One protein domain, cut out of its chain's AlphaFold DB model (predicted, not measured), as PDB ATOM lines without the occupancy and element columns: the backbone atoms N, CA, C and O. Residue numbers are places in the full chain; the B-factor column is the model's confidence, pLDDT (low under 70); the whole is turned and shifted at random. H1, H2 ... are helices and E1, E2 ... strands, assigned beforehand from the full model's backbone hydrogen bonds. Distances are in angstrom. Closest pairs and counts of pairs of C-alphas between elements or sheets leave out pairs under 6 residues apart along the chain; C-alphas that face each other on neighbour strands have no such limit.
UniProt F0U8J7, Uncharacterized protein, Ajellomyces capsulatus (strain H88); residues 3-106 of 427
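This is residues 3 to 106 of the 427 residues of an uncharacterized protein of Ajellomyces capsulatus (strain H88) (UniProt F0U8J7). Two small antiparallel sheets, E1 E2 E4 and E3 E7 E6 E5, stand roughly as an L, with the short helix H1 in the angle between them. The loop residues 58 to 64 stick out free. The printed part has 104 residues, with strands E1 to E4, then H1, then E5 to E7; it is mostly strand, though under half of the residues are in named elements. It is only just loose, close to compact, with a radius of gyration of the C-alphas of 15.8 A and spans of 42 by 35 by 26 A.

E1 is residues 12 to 14, beginning at C-alpha 12 (-29.948, 32.403, 56.546). E2 is residues 17 to 25, 24.3 A long; E3 is residues 30 to 33; E4 is residues 47 to 53, 18.5 A. H1 is residues 70 to 75, 8.4 A. E5 is residues 79 to 81, E6 86 to 90, 13.5 A, and E7 96 to 100, 13.4 A, ending at C-alpha 100 (-27.230, 16.477, 28.810).

E2 pairs in a staggered way, with E1 over residues 17 to 19, N 12 and O 19 at 2.9 A, and with E4 over 19 to 25, N 22 and O 50 at 2.9 A. E5, E6 and E7 form a meander, each strand the antiparallel neighbour of the one before: N 79 and O 88 are 2.8 A apart, N 87 and O 99 2.8 A. E3 is antiparallel to E7, with N 30 and O 98 at 2.9 A. H1 is on this sheet at a height of 8.3 A, its closest C-alphas to E6 being Leu 73 and Ile 89, 7.6 A; it only grazes the sheet E1 E2 E4. Every O i to N i+4 pair of H1 is within hydrogen-bond range. E4 and E6 are only just apart, at 8.4 A.

The C-alphas farthest apart, Ser 36 and Leu 59, are 47.1 A apart. The printed part has no cut. The links E3 to E4 and E4 to H1 are long. Residues 37 to 43 and 57 to 62 have pLDDT under 70.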
ATOM      1  N   ARG A   3     -37.661  22.268  55.471       85.56
ATOM      2  CA  ARG A   3     -38.178  21.747  56.760       85.56
ATOM      3  C   ARG A   3     -38.095  20.227  56.913       85.56
ATOM      4  O   ARG A   3     -37.634  19.716  57.923       85.56
ATOM      5  N   LYS A   4     -38.542  19.497  55.888       84.38
ATOM      6  CA  LYS A   4     -38.620  18.026  55.876       84.38
ATOM      7  C   LYS A   4     -37.232  17.373  55.887       84.38
ATOM      8  O   LYS A   4     -37.119  16.224  56.295       84.38
ATOM      9  N   LEU A   5     -36.206  18.088  55.425       86.62
ATOM     10  CA  LEU A   5     -34.816  17.632  55.419       86.62
ATOM     11  C   LEU A   5     -34.010  18.143  56.626       86.62
ATOM     12  O   LEU A   5     -32.820  17.874  56.697       86.62
ATOM     13  N   GLY A   6     -34.626  18.889  57.553       89.94
ATOM     14  CA  GLY A   6     -33.929  19.485  58.700       89.94
ATOM     15  C   GLY A   6     -33.006  20.661  58.351       89.94
ATOM     16  O   GLY A   6     -32.306  21.163  59.219       89.94
ATOM     17  N   LEU A   7     -33.027  21.147  57.106       89.75
ATOM     18  CA  LEU A   7     -32.116  22.187  56.604       89.75
ATOM     19  C   LEU A   7     -32.549  23.621  56.983       89.75
ATOM     20  O   LEU A   7     -32.181  24.579  56.308       89.75
ATOM     21  N   GLU A   8     -33.382  23.796  58.016       88.88
ATOM     22  CA  GLU A   8     -33.833  25.136  58.437       88.88
ATOM     23  C   GLU A   8     -32.732  25.934  59.143       88.88
ATOM     24  O   GLU A   8     -32.736  27.156  59.047       88.88
ATOM     25  N   GLU A   9     -31.776  25.266  59.795       91.00
ATOM     26  CA  GLU A   9     -30.653  25.915  60.493       91.00
ATOM     27  C   GLU A   9     -29.556  26.413  59.532       91.00
ATOM     28  O   GLU A   9     -28.831  27.351  59.850       91.00
ATOM     29  N   GLU A  10     -29.459  25.830  58.330       90.88
ATOM     30  CA  GLU A  10     -28.547  26.274  57.262       90.88
ATOM     31  C   GLU A  10     -29.138  27.432  56.428       90.88
ATOM     32  O   GLU A  10     -28.432  28.099  55.666       90.88
ATOM     33  N   ALA A  11     -30.440  27.701  56.570       91.56
ATOM     34  CA  ALA A  11     -31.112  28.804  55.895       91.56
ATOM     35  C   ALA A  11     -30.896  30.129  56.648       91.56
ATOM     36  O   ALA A  11     -31.445  30.347  57.728       91.56
ATOM     37  N   ALA A  12     -30.151  31.048  56.040       92.31
ATOM     38  CA  ALA A  12     -29.948  32.403  56.546       92.31
ATOM     39  C   ALA A  12     -30.988  33.377  55.966       92.31
ATOM     40  O   ALA A  12     -31.504  33.178  54.867       92.31
ATOM     41  N   GLU A  13     -31.273  34.464  56.680       92.31
ATOM     42  CA  GLU A  13     -32.084  35.570  56.161       92.31
ATOM     43  C   GLU A  13     -31.174  36.736  55.755       92.31
ATOM     44  O   GLU A  13     -30.414  37.264  56.565       92.31
ATOM     45  N   GLU A  14     -31.231  37.122  54.481       91.50
ATOM     46  CA  GLU A  14     -30.374  38.134  53.868       91.50
ATOM     47  C   GLU A  14     -31.261  39.102  53.076       91.50
ATOM     48  O   GLU A  14     -32.013  38.691  52.195       91.50
ATOM     49  N   ASN A  15     -31.210  40.397  53.406       89.12
ATOM     50  CA  ASN A  15     -32.042  41.442  52.785       89.12
ATOM     51  C   ASN A  15     -33.567  41.161  52.823       89.12
ATOM     52  O   ASN A  15     -34.293  41.558  51.916       89.12
ATOM     53  N   GLY A  16     -34.057  40.474  53.865       87.81
ATOM     54  CA  GLY A  16     -35.471  40.085  54.007       87.81
ATOM     55  C   GLY A  16     -35.888  38.878  53.155       87.81
ATOM     56  O   GLY A  16     -37.077  38.594  53.020       87.81
ATOM     57  N   VAL A  17     -34.923  38.164  52.568       90.38
ATOM     58  CA  VAL A  17     -35.137  36.955  51.770       90.38
ATOM     59  C   VAL A  17     -34.419  35.784  52.437       90.38
ATOM     60  O   VAL A  17     -33.269  35.902  52.857       90.38
ATOM     61  N   ARG A  18     -35.077  34.623  52.529       91.75
ATOM     62  CA  ARG A  18     -34.435  33.398  53.026       91.75
ATOM     63  C   ARG A  18     -33.571  32.775  51.937       91.75
ATOM     64  O   ARG A  18     -34.073  32.447  50.862       91.75
ATOM     65  N   ILE A  19     -32.291  32.584  52.233       93.12
ATOM     66  CA  ILE A  19     -31.287  32.023  51.332       93.12
ATOM     67  C   ILE A  19     -30.661  30.791  51.987       93.12
ATOM     68  O   ILE A  19     -30.362  30.790  53.177       93.12
ATOM     69  N   ILE A  20     -30.427  29.743  51.202       92.94
ATOM     70  CA  ILE A  20     -29.659  28.564  51.616       92.94
ATOM     71  C   ILE A  20     -28.577  28.265  50.580       92.94
ATOM     72  O   ILE A  20     -28.782  28.469  49.383       92.94
ATOM     73  N   LYS A  21     -27.404  27.819  51.024       93.75
ATOM     74  CA  LYS A  21     -26.266  27.503  50.155       93.75
ATOM     75  C   LYS A  21     -26.058  25.994  50.162       93.75
ATOM     76  O   LYS A  21     -25.689  25.463  51.195       93.75
ATOM     77  N   LEU A  22     -26.275  25.320  49.033       91.94
ATOM     78  CA  LEU A  22     -26.240  23.854  48.958       91.94
ATOM     79  C   LEU A  22     -25.335  23.357  47.821       91.94
ATOM     80  O   LEU A  22     -25.339  23.958  46.741       91.94
ATOM     81  N   PRO A  23     -24.608  22.241  48.013       91.81
ATOM     82  CA  PRO A  23     -23.985  21.513  46.916       91.81
ATOM     83  C   PRO A  23     -25.061  20.782  46.099       91.81
ATOM     84  O   PRO A  23     -25.824  19.965  46.614       91.81
ATOM     85  N   VAL A  24     -25.115  21.072  44.802       90.94
ATOM     86  CA  VAL A  24     -25.974  20.394  43.828       90.94
ATOM     87  C   VAL A  24     -25.148  19.321  43.135       90.94
ATOM     88  O   VAL A  24     -24.310  19.640  42.292       90.94
ATOM     89  N   TYR A  25     -25.381  18.058  43.482       92.38
ATOM     90  CA  TYR A  25     -24.765  16.923  42.794       92.38
ATOM     91  C   TYR A  25     -25.458  16.659  41.457       92.38
ATOM     92  O   TYR A  25     -26.686  16.663  41.370       92.38
ATOM     93  N   LEU A  26     -24.661  16.403  40.423       91.25
ATOM     94  CA  LEU A  26     -25.118  16.232  39.049       91.25
ATOM     95  C   LEU A  26     -24.770  14.815  38.557       91.25
ATOM     96  O   LEU A  26     -23.741  14.638  37.905       91.25
ATOM     97  N   PRO A  27     -25.590  13.791  38.864       91.00
ATOM     98  CA  PRO A  27     -25.278  12.398  38.527       91.00
ATOM     99  C   PRO A  27     -25.222  12.138  37.013       91.00
ATOM    100  O   PRO A  27     -24.425  11.321  36.567       91.00
ATOM    101  N   GLU A  28     -26.002  12.881  36.224       91.12
ATOM    102  CA  GLU A  28     -26.001  12.814  34.753       91.12
ATOM    103  C   GLU A  28     -24.822  13.573  34.108       91.12
ATOM    104  O   GLU A  28     -24.667  13.575  32.886       91.12
ATOM    105  N   ALA A  29     -23.994  14.269  34.899       93.19
ATOM    106  CA  ALA A  29     -22.865  15.022  34.372       93.19
ATOM    107  C   ALA A  29     -21.651  14.119  34.127       93.19
ATOM    108  O   ALA A  29     -21.160  13.427  35.017       93.19
ATOM    109  N   SER A  30     -21.098  14.207  32.920       92.56
ATOM    110  CA  SER A  30     -19.855  13.527  32.548       92.56
ATOM    111  C   SER A  30     -18.668  14.488  32.610       92.56
ATOM    112  O   SER A  30     -18.757  15.628  32.151       92.56
ATOM    113  N   VAL A  31     -17.532  14.047  33.153       91.06
ATOM    114  CA  VAL A  31     -16.304  14.858  33.172       91.06
ATOM    115  C   VAL A  31     -15.710  14.912  31.761       91.06
ATOM    116  O   VAL A  31     -15.149  13.937  31.270       91.06
ATOM    117  N   TYR A  32     -15.833  16.067  31.106       86.38
ATOM    118  CA  TYR A  32     -15.317  16.315  29.756       86.38
ATOM    119  C   TYR A  32     -13.814  16.624  29.764       86.38
ATOM    120  O   TYR A  32     -13.071  16.176  28.891       86.38
ATOM    121  N   GLN A  33     -13.356  17.389  30.758       87.94
ATOM    122  CA  GLN A  33     -11.941  17.683  30.971       87.94
ATOM    123  C   GLN A  33     -11.660  17.698  32.483       87.94
ATOM    124  O   GLN A  33     -12.057  18.663  33.145       87.94
ATOM    125  N   PRO A  34     -10.993  16.669  33.043       84.19
ATOM    126  CA  PRO A  34     -10.637  16.660  34.457       84.19
ATOM    127  C   PRO A  34      -9.593  17.737  34.766       84.19
ATOM    128  O   PRO A  34      -8.704  18.036  33.960       84.19
ATOM    129  N   SER A  35      -9.698  18.309  35.960       81.88
ATOM    130  CA  SER A  35      -8.731  19.238  36.528       81.88
ATOM    131  C   SER A  35      -7.398  18.522  36.767       81.88
ATOM    132  O   SER A  35      -7.349  17.436  37.337       81.88
ATOM    133  N   SER A  36      -6.276  19.127  36.365       72.50
ATOM    134  CA  SER A  36      -4.939  18.560  36.630       72.50
ATOM    135  C   SER A  36      -4.492  18.715  38.092       72.50
ATOM    136  O   SER A  36      -3.402  18.276  38.454       72.50
ATOM    137  N   ARG A  37      -5.303  19.363  38.938       68.31
ATOM    138  CA  ARG A  37      -5.114  19.370  40.392       68.31
ATOM    139  C   ARG A  37      -5.677  18.061  40.930       68.31
ATOM    140  O   ARG A  37      -6.881  17.864  40.872       68.31
ATOM    141  N   GLY A  38      -4.789  17.180  41.393       57.78
ATOM    142  CA  GLY A  38      -5.117  15.791  41.715       57.78
ATOM    143  C   GLY A  38      -6.331  15.642  42.630       57.78
ATOM    144  O   GLY A  38      -6.260  15.980  43.811       57.78
ATOM    145  N   GLY A  39      -7.416  15.110  42.067       62.03
ATOM    146  CA  GLY A  39      -8.566  14.629  42.820       62.03
ATOM    147  C   GLY A  39      -8.251  13.328  43.562       62.03
ATOM    148  O   GLY A  39      -7.306  12.607  43.232       62.03
ATOM    149  N   SER A  40      -9.063  13.038  44.576       61.50
ATOM    150  CA  SER A  40      -9.052  11.768  45.313       61.50
ATOM    151  C   SER A  40      -9.207  10.563  44.362       61.50
ATOM    152  O   SER A  40      -9.917  10.680  43.364       61.50
ATOM    153  N   PRO A  41      -8.619   9.384  44.655       60.78
ATOM    154  CA  PRO A  41      -8.827   8.173  43.850       60.78
ATOM    155  C   PRO A  41     -10.269   7.631  43.883       60.78
ATOM    156  O   PRO A  41     -10.588   6.708  43.137       60.78
ATOM    157  N   VAL A  42     -11.140   8.172  44.742       66.75
ATOM    158  CA  VAL A  42     -12.574   7.852  44.761       66.75
ATOM    159  C   VAL A  42     -13.292   8.683  43.687       66.75
ATOM    160  O   VAL A  42     -13.170   9.909  43.721       66.75
ATOM    161  N   PRO A  43     -14.080   8.072  42.778       62.75
ATOM    162  CA  PRO A  43     -14.907   8.816  41.831       62.75
ATOM    163  C   PRO A  43     -15.924   9.689  42.577       62.75
ATOM    164  O   PRO A  43     -16.872   9.176  43.173       62.75
ATOM    165  N   GLN A  44     -15.720  11.005  42.565       78.44
ATOM    166  CA  GLN A  44     -16.677  11.961  43.117       78.44
ATOM    167  C   GLN A  44     -17.699  12.356  42.047       78.44
ATOM    168  O   GLN A  44     -17.354  12.530  40.877       78.44
ATOM    169  N   LEU A  45     -18.965  12.486  42.450       88.75
ATOM    170  CA  LEU A  45     -20.006  13.039  41.587       88.75
ATOM    171  C   LEU A  45     -19.755  14.543  41.402       88.75
ATOM    172  O   LEU A  45     -19.547  15.223  42.411       88.75
ATOM    173  N   PRO A  46     -19.822  15.084  40.171       91.88
ATOM    174  CA  PRO A  46     -19.677  16.515  39.954       91.88
ATOM    175  C   PRO A  46     -20.684  17.328  40.769       91.88
ATOM    176  O   PRO A  46     -21.865  16.974  40.837       91.88
ATOM    177  N   ALA A  47     -20.213  18.419  41.370       92.25
ATOM    178  CA  ALA A  47     -21.001  19.252  42.270       92.25
ATOM    179  C   ALA A  47     -20.851  20.749  41.961       92.25
ATOM    180  O   ALA A  47     -19.775  21.221  41.586       92.25
ATOM    181  N   LEU A  48     -21.950  21.487  42.139       92.62
ATOM    182  CA  LEU A  48     -21.998  22.947  42.058       92.62
ATOM    183  C   LEU A  48     -22.530  23.519  43.369       92.62
ATOM    184  O   LEU A  48     -23.660  23.225  43.759       92.62
ATOM    185  N   THR A  49     -21.761  24.374  44.033       93.31
ATOM    186  CA  THR A  49     -22.209  25.045  45.256       93.31
ATOM    187  C   THR A  49     -23.064  26.271  44.917       93.31
ATOM    188  O   THR A  49     -22.549  27.349  44.623       93.31
ATOM    189  N   VAL A  50     -24.390  26.128  45.000       93.19
ATOM    190  CA  VAL A  50     -25.366  27.145  44.569       93.19
ATOM    191  C   VAL A  50     -26.036  27.827  45.768       93.19
ATOM    192  O   VAL A  50     -26.344  27.191  46.777       93.19
ATOM    193  N   ARG A  51     -26.284  29.143  45.664       92.44
ATOM    194  CA  ARG A  51     -27.134  29.903  46.599       92.44
ATOM    195  C   ARG A  51     -28.569  29.915  46.075       92.44
ATOM    196  O   ARG A  51     -28.824  30.447  45.000       92.44
ATOM    197  N   PHE A  52     -29.495  29.362  46.843       91.06
ATOM    198  CA  PHE A  52     -30.914  29.283  46.517       91.06
ATOM    199  C   PHE A  52     -31.731  30.256  47.355       91.06
ATOM    200  O   PHE A  52     -31.612  30.274  48.578       91.06
ATOM    201  N   VAL A  53     -32.625  31.000  46.704       90.44
ATOM    202  CA  VAL A  53     -33.710  31.721  47.378       90.44
ATOM    203  C   VAL A  53     -34.824  30.730  47.716       90.44
ATOM    204  O   VAL A  53     -35.387  30.091  46.827       90.44
ATOM    205  N   ILE A  54     -35.165  30.608  48.998       88.62
ATOM    206  CA  ILE A  54     -36.256  29.750  49.460       88.62
ATOM    207  C   ILE A  54     -37.578  30.488  49.245       88.62
ATOM    208  O   ILE A  54     -37.902  31.432  49.966       88.62
ATOM    209  N   ARG A  55     -38.375  30.018  48.283       83.88
ATOM    210  CA  ARG A  55     -39.765  30.454  48.092       83.88
ATOM    211  C   ARG A  55     -40.732  29.480  48.770       83.88
ATOM    212  O   ARG A  55     -40.458  28.284  48.871       83.88
ATOM    213  N   GLY A  56     -41.859  29.999  49.255       73.88
ATOM    214  CA  GLY A  56     -42.974  29.165  49.702       73.88
ATOM    215  C   GLY A  56     -43.626  28.497  48.492       73.88
ATOM    216  O   GLY A  56     -44.002  29.194  47.556       73.88
ATOM    217  N   ALA A  57     -43.718  27.168  48.506       66.25
ATOM    218  CA  ALA A  57     -44.443  26.408  47.491       66.25
ATOM    219  C   ALA A  57     -45.961  26.487  47.727       66.25
ATOM    220  O   ALA A  57     -46.392  26.741  48.860       66.25
ATOM    221  N   GLY A  58     -46.754  26.227  46.682       64.69
ATOM    222  CA  GLY A  58     -48.186  25.977  46.832       64.69
ATOM    223  C   GLY A  58     -48.449  24.762  47.728       64.69
ATOM    224  O   GLY A  58     -47.567  23.929  47.961       64.69
ATOM    225  N   LEU A  59     -49.667  24.645  48.261       64.69
ATOM    226  CA  LEU A  59     -50.059  23.504  49.108       64.69
ATOM    227  C   LEU A  59     -50.193  22.184  48.314       64.69
ATOM    228  O   LEU A  59     -50.340  21.115  48.907       64.69
ATOM    229  N   ASP A  60     -50.145  22.273  46.990       65.88
ATOM    230  CA  ASP A  60     -50.375  21.242  45.982       65.88
ATOM    231  C   ASP A  60     -49.109  20.811  45.211       65.88
ATOM    232  O   ASP A  60     -49.094  19.721  44.628       65.88
ATOM    233  N   ASP A  61     -48.019  21.585  45.274       66.38
ATOM    234  CA  ASP A  61     -46.748  21.283  44.604       66.38
ATOM    235  C   ASP A  61     -46.052  20.041  45.198       66.38
ATOM    236  O   ASP A  61     -45.320  20.091  46.193       66.38
ATOM    237  N   LYS A  62     -46.254  18.886  44.553       65.94
ATOM    238  CA  LYS A  62     -45.562  17.625  44.886       65.94
ATOM    239  C   LYS A  62     -44.131  17.535  44.347       65.94
ATOM    240  O   LYS A  62     -43.374  16.681  44.814       65.94
ATOM    241  N   SER A  63     -43.768  18.359  43.370       70.19
ATOM    242  CA  SER A  63     -42.445  18.393  42.742       70.19
ATOM    243  C   SER A  63     -41.546  19.463  43.369       70.19
ATOM    244  O   SER A  63     -42.002  20.476  43.891       70.19
ATOM    245  N   ILE A  64     -40.234  19.234  43.323       74.19
ATOM    246  CA  ILE A  64     -39.236  20.246  43.677       74.19
ATOM    247  C   ILE A  64     -38.812  20.918  42.375       74.19
ATOM    248  O   ILE A  64     -38.248  20.257  41.505       74.19
ATOM    249  N   GLN A  65     -39.052  22.222  42.244       79.19
ATOM    250  CA  GLN A  65     -38.532  23.001  41.124       79.19
ATOM    251  C   GLN A  65     -37.194  23.638  41.516       79.19
ATOM    252  O   GLN A  65     -37.124  24.434  42.451       79.19
ATOM    253  N   ILE A  66     -36.130  23.289  40.791       81.62
ATOM    254  CA  ILE A  66     -34.817  23.933  40.897       81.62
ATOM    255  C   ILE A  66     -34.626  24.767  39.634       81.62
ATOM    256  O   ILE A  66     -34.670  24.235  38.527       81.62
ATOM    257  N   ILE A  67     -34.426  26.075  39.796       85.38
ATOM    258  CA  ILE A  67     -34.197  27.010  38.689       85.38
ATOM    259  C   ILE A  67     -32.757  27.509  38.793       85.38
ATOM    260  O   ILE A  67     -32.387  28.129  39.789       85.38
ATOM    261  N   LEU A  68     -31.945  27.236  37.771       88.25
ATOM    262  CA  LEU A  68     -30.580  27.754  37.670       88.25
ATOM    263  C   LEU A  68     -30.597  29.064  36.877       88.25
ATOM    264  O   LEU A  68     -30.935  29.083  35.694       88.25
ATOM    265  N   GLY A  69     -30.272  30.167  37.550       90.19
ATOM    266  CA  GLY A  69     -30.283  31.503  36.963       90.19
ATOM    267  C   GLY A  69     -29.029  31.838  36.151       90.19
ATOM    268  O   GLY A  69     -28.005  31.151  36.185       90.19
ATOM    269  N   SER A  70     -29.095  32.955  35.419       91.12
ATOM    270  CA  SER A  70     -27.958  33.477  34.640       91.12
ATOM    271  C   SER A  70     -26.759  33.889  35.504       91.12
ATOM    272  O   SER A  70     -25.638  33.984  35.013       91.12
ATOM    273  N   ASP A  71     -26.978  34.170  36.785       91.06
ATOM    274  CA  ASP A  71     -25.958  34.371  37.810       91.06
ATOM    275  C   ASP A  71     -25.124  33.100  38.033       91.06
ATOM    276  O   ASP A  71     -23.904  33.157  37.882       91.06
ATOM    277  N   VAL A  72     -25.770  31.953  38.273       93.31
ATOM    278  CA  VAL A  72     -25.104  30.650  38.447       93.31
ATOM    279  C   VAL A  72     -24.373  30.245  37.167       93.31
ATOM    280  O   VAL A  72     -23.186  29.918  37.205       93.31
ATOM    281  N   LEU A  73     -25.050  30.340  36.018       94.62
ATOM    282  CA  LEU A  73     -24.469  29.995  34.718       94.62
ATOM    283  C   LEU A  73     -23.207  30.819  34.419       94.62
ATOM    284  O   LEU A  73     -22.190  30.261  34.016       94.62
ATOM    285  N   ARG A  74     -23.218  32.134  34.676       94.62
ATOM    286  CA  ARG A  74     -22.030  32.985  34.474       94.62
ATOM    287  C   ARG A  74     -20.931  32.715  35.502       94.62
ATOM    288  O   ARG A  74     -19.768  32.669  35.114       94.62
ATOM    289  N   ALA A  75     -21.272  32.505  36.775       95.06
ATOM    290  CA  ALA A  75     -20.291  32.227  37.829       95.06
ATOM    291  C   ALA A  75     -19.464  30.959  37.544       95.06
ATOM    292  O   ALA A  75     -18.257  30.937  37.782       95.06
ATOM    293  N   HIS A  76     -20.100  29.938  36.963       95.25
ATOM    294  CA  HIS A  76     -19.478  28.660  36.617       95.25
ATOM    295  C   HIS A  76     -19.046  28.546  35.141       95.25
ATOM    296  O   HIS A  76     -18.737  27.452  34.670       95.25
ATOM    297  N   ASN A  77     -18.971  29.668  34.409       95.75
ATOM    298  CA  ASN A  77     -18.569  29.730  32.993       95.75
ATOM    299  C   ASN A  77     -19.331  28.730  32.101       95.75
ATOM    300  O   ASN A  77     -18.726  28.023  31.293       95.75
ATOM    301  N   ALA A  78     -20.646  28.636  32.295       96.69
ATOM    302  CA  ALA A  78     -21.491  27.715  31.558       96.69
ATOM    303  C   ALA A  78     -21.664  28.143  30.092       96.69
ATOM    304  O   ALA A  78     -21.863  29.322  29.796       96.69
ATOM    305  N   ASP A  79     -21.643  27.163  29.196       96.56
ATOM    306  CA  ASP A  79     -21.913  27.301  27.766       96.56
ATOM    307  C   ASP A  79     -23.037  26.331  27.372       96.56
ATOM    308  O   ASP A  79     -23.042  25.171  27.794       96.56
ATOM    309  N   ILE A  80     -24.009  26.800  26.589       96.38
ATOM    310  CA  ILE A  80     -25.226  26.052  26.247       96.38
ATOM    311  C   ILE A  80     -25.200  25.722  24.756       96.38
ATOM    312  O   ILE A  80     -25.462  26.565  23.897       96.38
ATOM    313  N   LEU A  81     -24.900  24.463  24.444       96.25
ATOM    314  CA  LEU A  81     -24.717  23.975  23.085       96.25
ATOM    315  C   LEU A  81     -26.021  23.336  22.599       96.25
ATOM    316  O   LEU A  81     -26.140  22.114  22.536       96.25
ATOM    317  N   PHE A  82     -26.996  24.170  22.224       95.00
ATOM    318  CA  PHE A  82     -28.306  23.721  21.720       95.00
ATOM    319  C   PHE A  82     -28.221  22.770  20.514       95.00
ATOM    320  O   PHE A  82     -29.071  21.911  20.355       95.00
ATOM    321  N   SER A  83     -27.188  22.875  19.672       95.88
ATOM    322  CA  SER A  83     -26.976  21.955  18.539       95.88
ATOM    323  C   SER A  83     -26.429  20.577  18.934       95.88
ATOM    324  O   SER A  83     -26.204  19.735  18.067       95.88
ATOM    325  N   GLN A  84     -26.152  20.364  20.221       95.38
ATOM    326  CA  GLN A  84     -25.619  19.126  20.791       95.38
ATOM    327  C   GLN A  84     -26.411  18.681  22.031       95.38
ATOM    328  O   GLN A  84     -25.911  17.835  22.771       95.38
ATOM    329  N   ASP A  85     -27.574  19.298  22.280       95.81
ATOM    330  CA  ASP A  85     -28.459  19.060  23.426       95.81
ATOM    331  C   ASP A  85     -27.700  18.897  24.752       95.81
ATOM    332  O   ASP A  85     -27.901  17.945  25.505       95.81
ATOM    333  N   LYS A  86     -26.761  19.811  25.034       95.69
ATOM    334  CA  LYS A  86     -25.937  19.749  26.250       95.69
ATOM    335  C   LYS A  86     -25.465  21.111  26.744       95.69
ATOM    336  O   LYS A  86     -25.299  22.057  25.975       95.69
ATOM    337  N   MET A  87     -25.173  21.172  28.036       96.19
ATOM    338  CA  MET A  87     -24.539  22.302  28.705       96.19
ATOM    339  C   MET A  87     -23.144  21.896  29.186       96.19
ATOM    340  O   MET A  87     -22.982  20.867  29.842       96.19
ATOM    341  N   LEU A  88     -22.135  22.703  28.867       96.81
ATOM    342  CA  LEU A  88     -20.809  22.612  29.475       96.81
ATOM    343  C   LEU A  88     -20.759  23.572  30.661       96.81
ATOM    344  O   LEU A  88     -21.236  24.695  30.550       96.81
ATOM    345  N   ILE A  89     -20.181  23.160  31.786       96.12
ATOM    346  CA  ILE A  89     -20.045  24.005  32.982       96.12
ATOM    347  C   ILE A  89     -18.770  23.636  33.752       96.12
ATOM    348  O   ILE A  89     -18.241  22.533  33.593       96.12
ATOM    349  N   VAL A  90     -18.237  24.568  34.543       95.44
ATOM    350  CA  VAL A  90     -17.073  24.337  35.409       95.44
ATOM    351  C   VAL A  90     -17.550  24.045  36.829       95.44
ATOM    352  O   VAL A  90     -18.210  24.885  37.443       95.44
ATOM    353  N   ASP A  91     -17.215  22.865  37.343       93.69
ATOM    354  CA  ASP A  91     -17.583  22.448  38.698       93.69
ATOM    355  C   ASP A  91     -16.716  23.107  39.790       93.69
ATOM    356  O   ASP A  91     -15.765  23.847  39.503       93.69
ATOM    357  N   ASP A  92     -17.042  22.842  41.057       92.00
ATOM    358  CA  ASP A  92     -16.315  23.400  42.205       92.00
ATOM    359  C   ASP A  92     -14.829  22.955  42.255       92.00
ATOM    360  O   ASP A  92     -13.963  23.703  42.722       92.00
ATOM    361  N   GLU A  93     -14.500  21.773  41.716       90.31
ATOM    362  CA  GLU A  93     -13.132  21.232  41.600       90.31
ATOM    363  C   GLU A  93     -12.365  21.759  40.362       90.31
ATOM    364  O   GLU A  93     -11.159  21.513  40.198       90.31
ATOM    365  N   ARG A  94     -13.032  22.563  39.523       91.12
ATOM    366  CA  ARG A  94     -12.564  23.104  38.234       91.12
ATOM    367  C   ARG A  94     -12.458  22.068  37.112       91.12
ATOM    368  O   ARG A  94     -11.786  22.328  36.109       91.12
ATOM    369  N   ASN A  95     -13.121  20.926  37.247       92.19
ATOM    370  CA  ASN A  95     -13.375  20.038  36.122       92.19
ATOM    371  C   ASN A  95     -14.356  20.731  35.166       92.19
ATOM    372  O   ASN A  95     -15.309  21.385  35.595       92.19
ATOM    373  N   LYS A  96     -14.161  20.568  33.855       94.69
ATOM    374  CA  LYS A  96     -15.227  20.883  32.897       94.69
ATOM    375  C   LYS A  96     -16.108  19.660  32.766       94.69
ATOM    376  O   LYS A  96     -15.615  18.596  32.378       94.69
ATOM    377  N   ILE A  97     -17.390  19.824  33.043       95.31
ATOM    378  CA  ILE A  97     -18.381  18.757  32.972       95.31
ATOM    379  C   ILE A  97     -19.402  19.060  31.876       95.31
ATOM    380  O   ILE A  97     -19.653  20.218  31.543       95.31
ATOM    381  N   SER A  98     -19.958  18.004  31.291       96.56
ATOM    382  CA  SER A  98     -20.985  18.046  30.256       96.56
ATOM    383  C   SER A  98     -22.262  17.428  30.807       96.56
ATOM    384  O   SER A  98     -22.275  16.246  31.150       96.56
ATOM    385  N   ILE A  99     -23.323  18.228  30.862       95.56
ATOM    386  CA  ILE A  99     -24.657  17.855  31.339       95.56
ATOM    387  C   ILE A  99     -25.574  17.732  30.113       95.56
ATOM    388  O   ILE A  99     -25.657  18.699  29.349       95.56
ATOM    389  N   PRO A 100     -26.249  16.594  29.884       95.75
ATOM    390  CA  PRO A 100     -27.230  16.477  28.810       95.75
ATOM    391  C   PRO A 100     -28.456  17.355  29.099       95.75
ATOM    392  O   PRO A 100     -28.942  17.419  30.228       95.75
ATOM    393  N   LEU A 101     -28.966  18.028  28.071       93.88
ATOM    394  CA  LEU A 101     -30.247  18.723  28.106       93.88
ATOM    395  C   LEU A 101     -31.323  17.743  27.639       93.88
ATOM    396  O   LEU A 101     -31.259  17.215  26.534       93.88
ATOM    397  N   VAL A 102     -32.319  17.510  28.486       89.69
ATOM    398  CA  VAL A 102     -33.447  16.622  28.191       89.69
ATOM    399  C   VAL A 102     -34.712  17.468  28.130       89.69
ATOM    400  O   VAL A 102     -34.942  18.308  29.002       89.69
ATOM    401  N   ARG A 103     -35.542  17.263  27.101       84.75
ATOM    402  CA  ARG A 103     -36.879  17.868  27.051       84.75
ATOM    403  C   ARG A 103     -37.738  17.247  28.166       84.75
ATOM    404  O   ARG A 103     -37.816  16.022  28.210       84.75
ATOM    405  N   PRO A 104     -38.397  18.040  29.029       84.69
ATOM    406  CA  PRO A 104     -39.350  17.501  29.994       84.69
ATOM    407  C   PRO A 104     -40.460  16.695  29.306       84.69
ATOM    408  O   PRO A 104     -40.992  17.133  28.288       84.69
ATOM    409  N   GLU A 105     -40.817  15.547  29.887       84.94
ATOM    410  CA  GLU A 105     -41.872  14.642  29.388       84.94
ATOM    411  C   GLU A 105     -43.250  15.326  29.302       84.94
ATOM    412  O   GLU A 105     -44.038  15.040  28.404       84.94
ATOM    413  N   ASP A 106     -43.543  16.241  30.234       86.50
ATOM    414  CA  ASP A 106     -44.797  16.994  30.285       86.50
ATOM    415  C   ASP A 106     -44.584  18.461  29.880       86.50
ATOM    416  O   ASP A 106     -43.915  19.233  30.577       86.50
TER     417      ASP A 106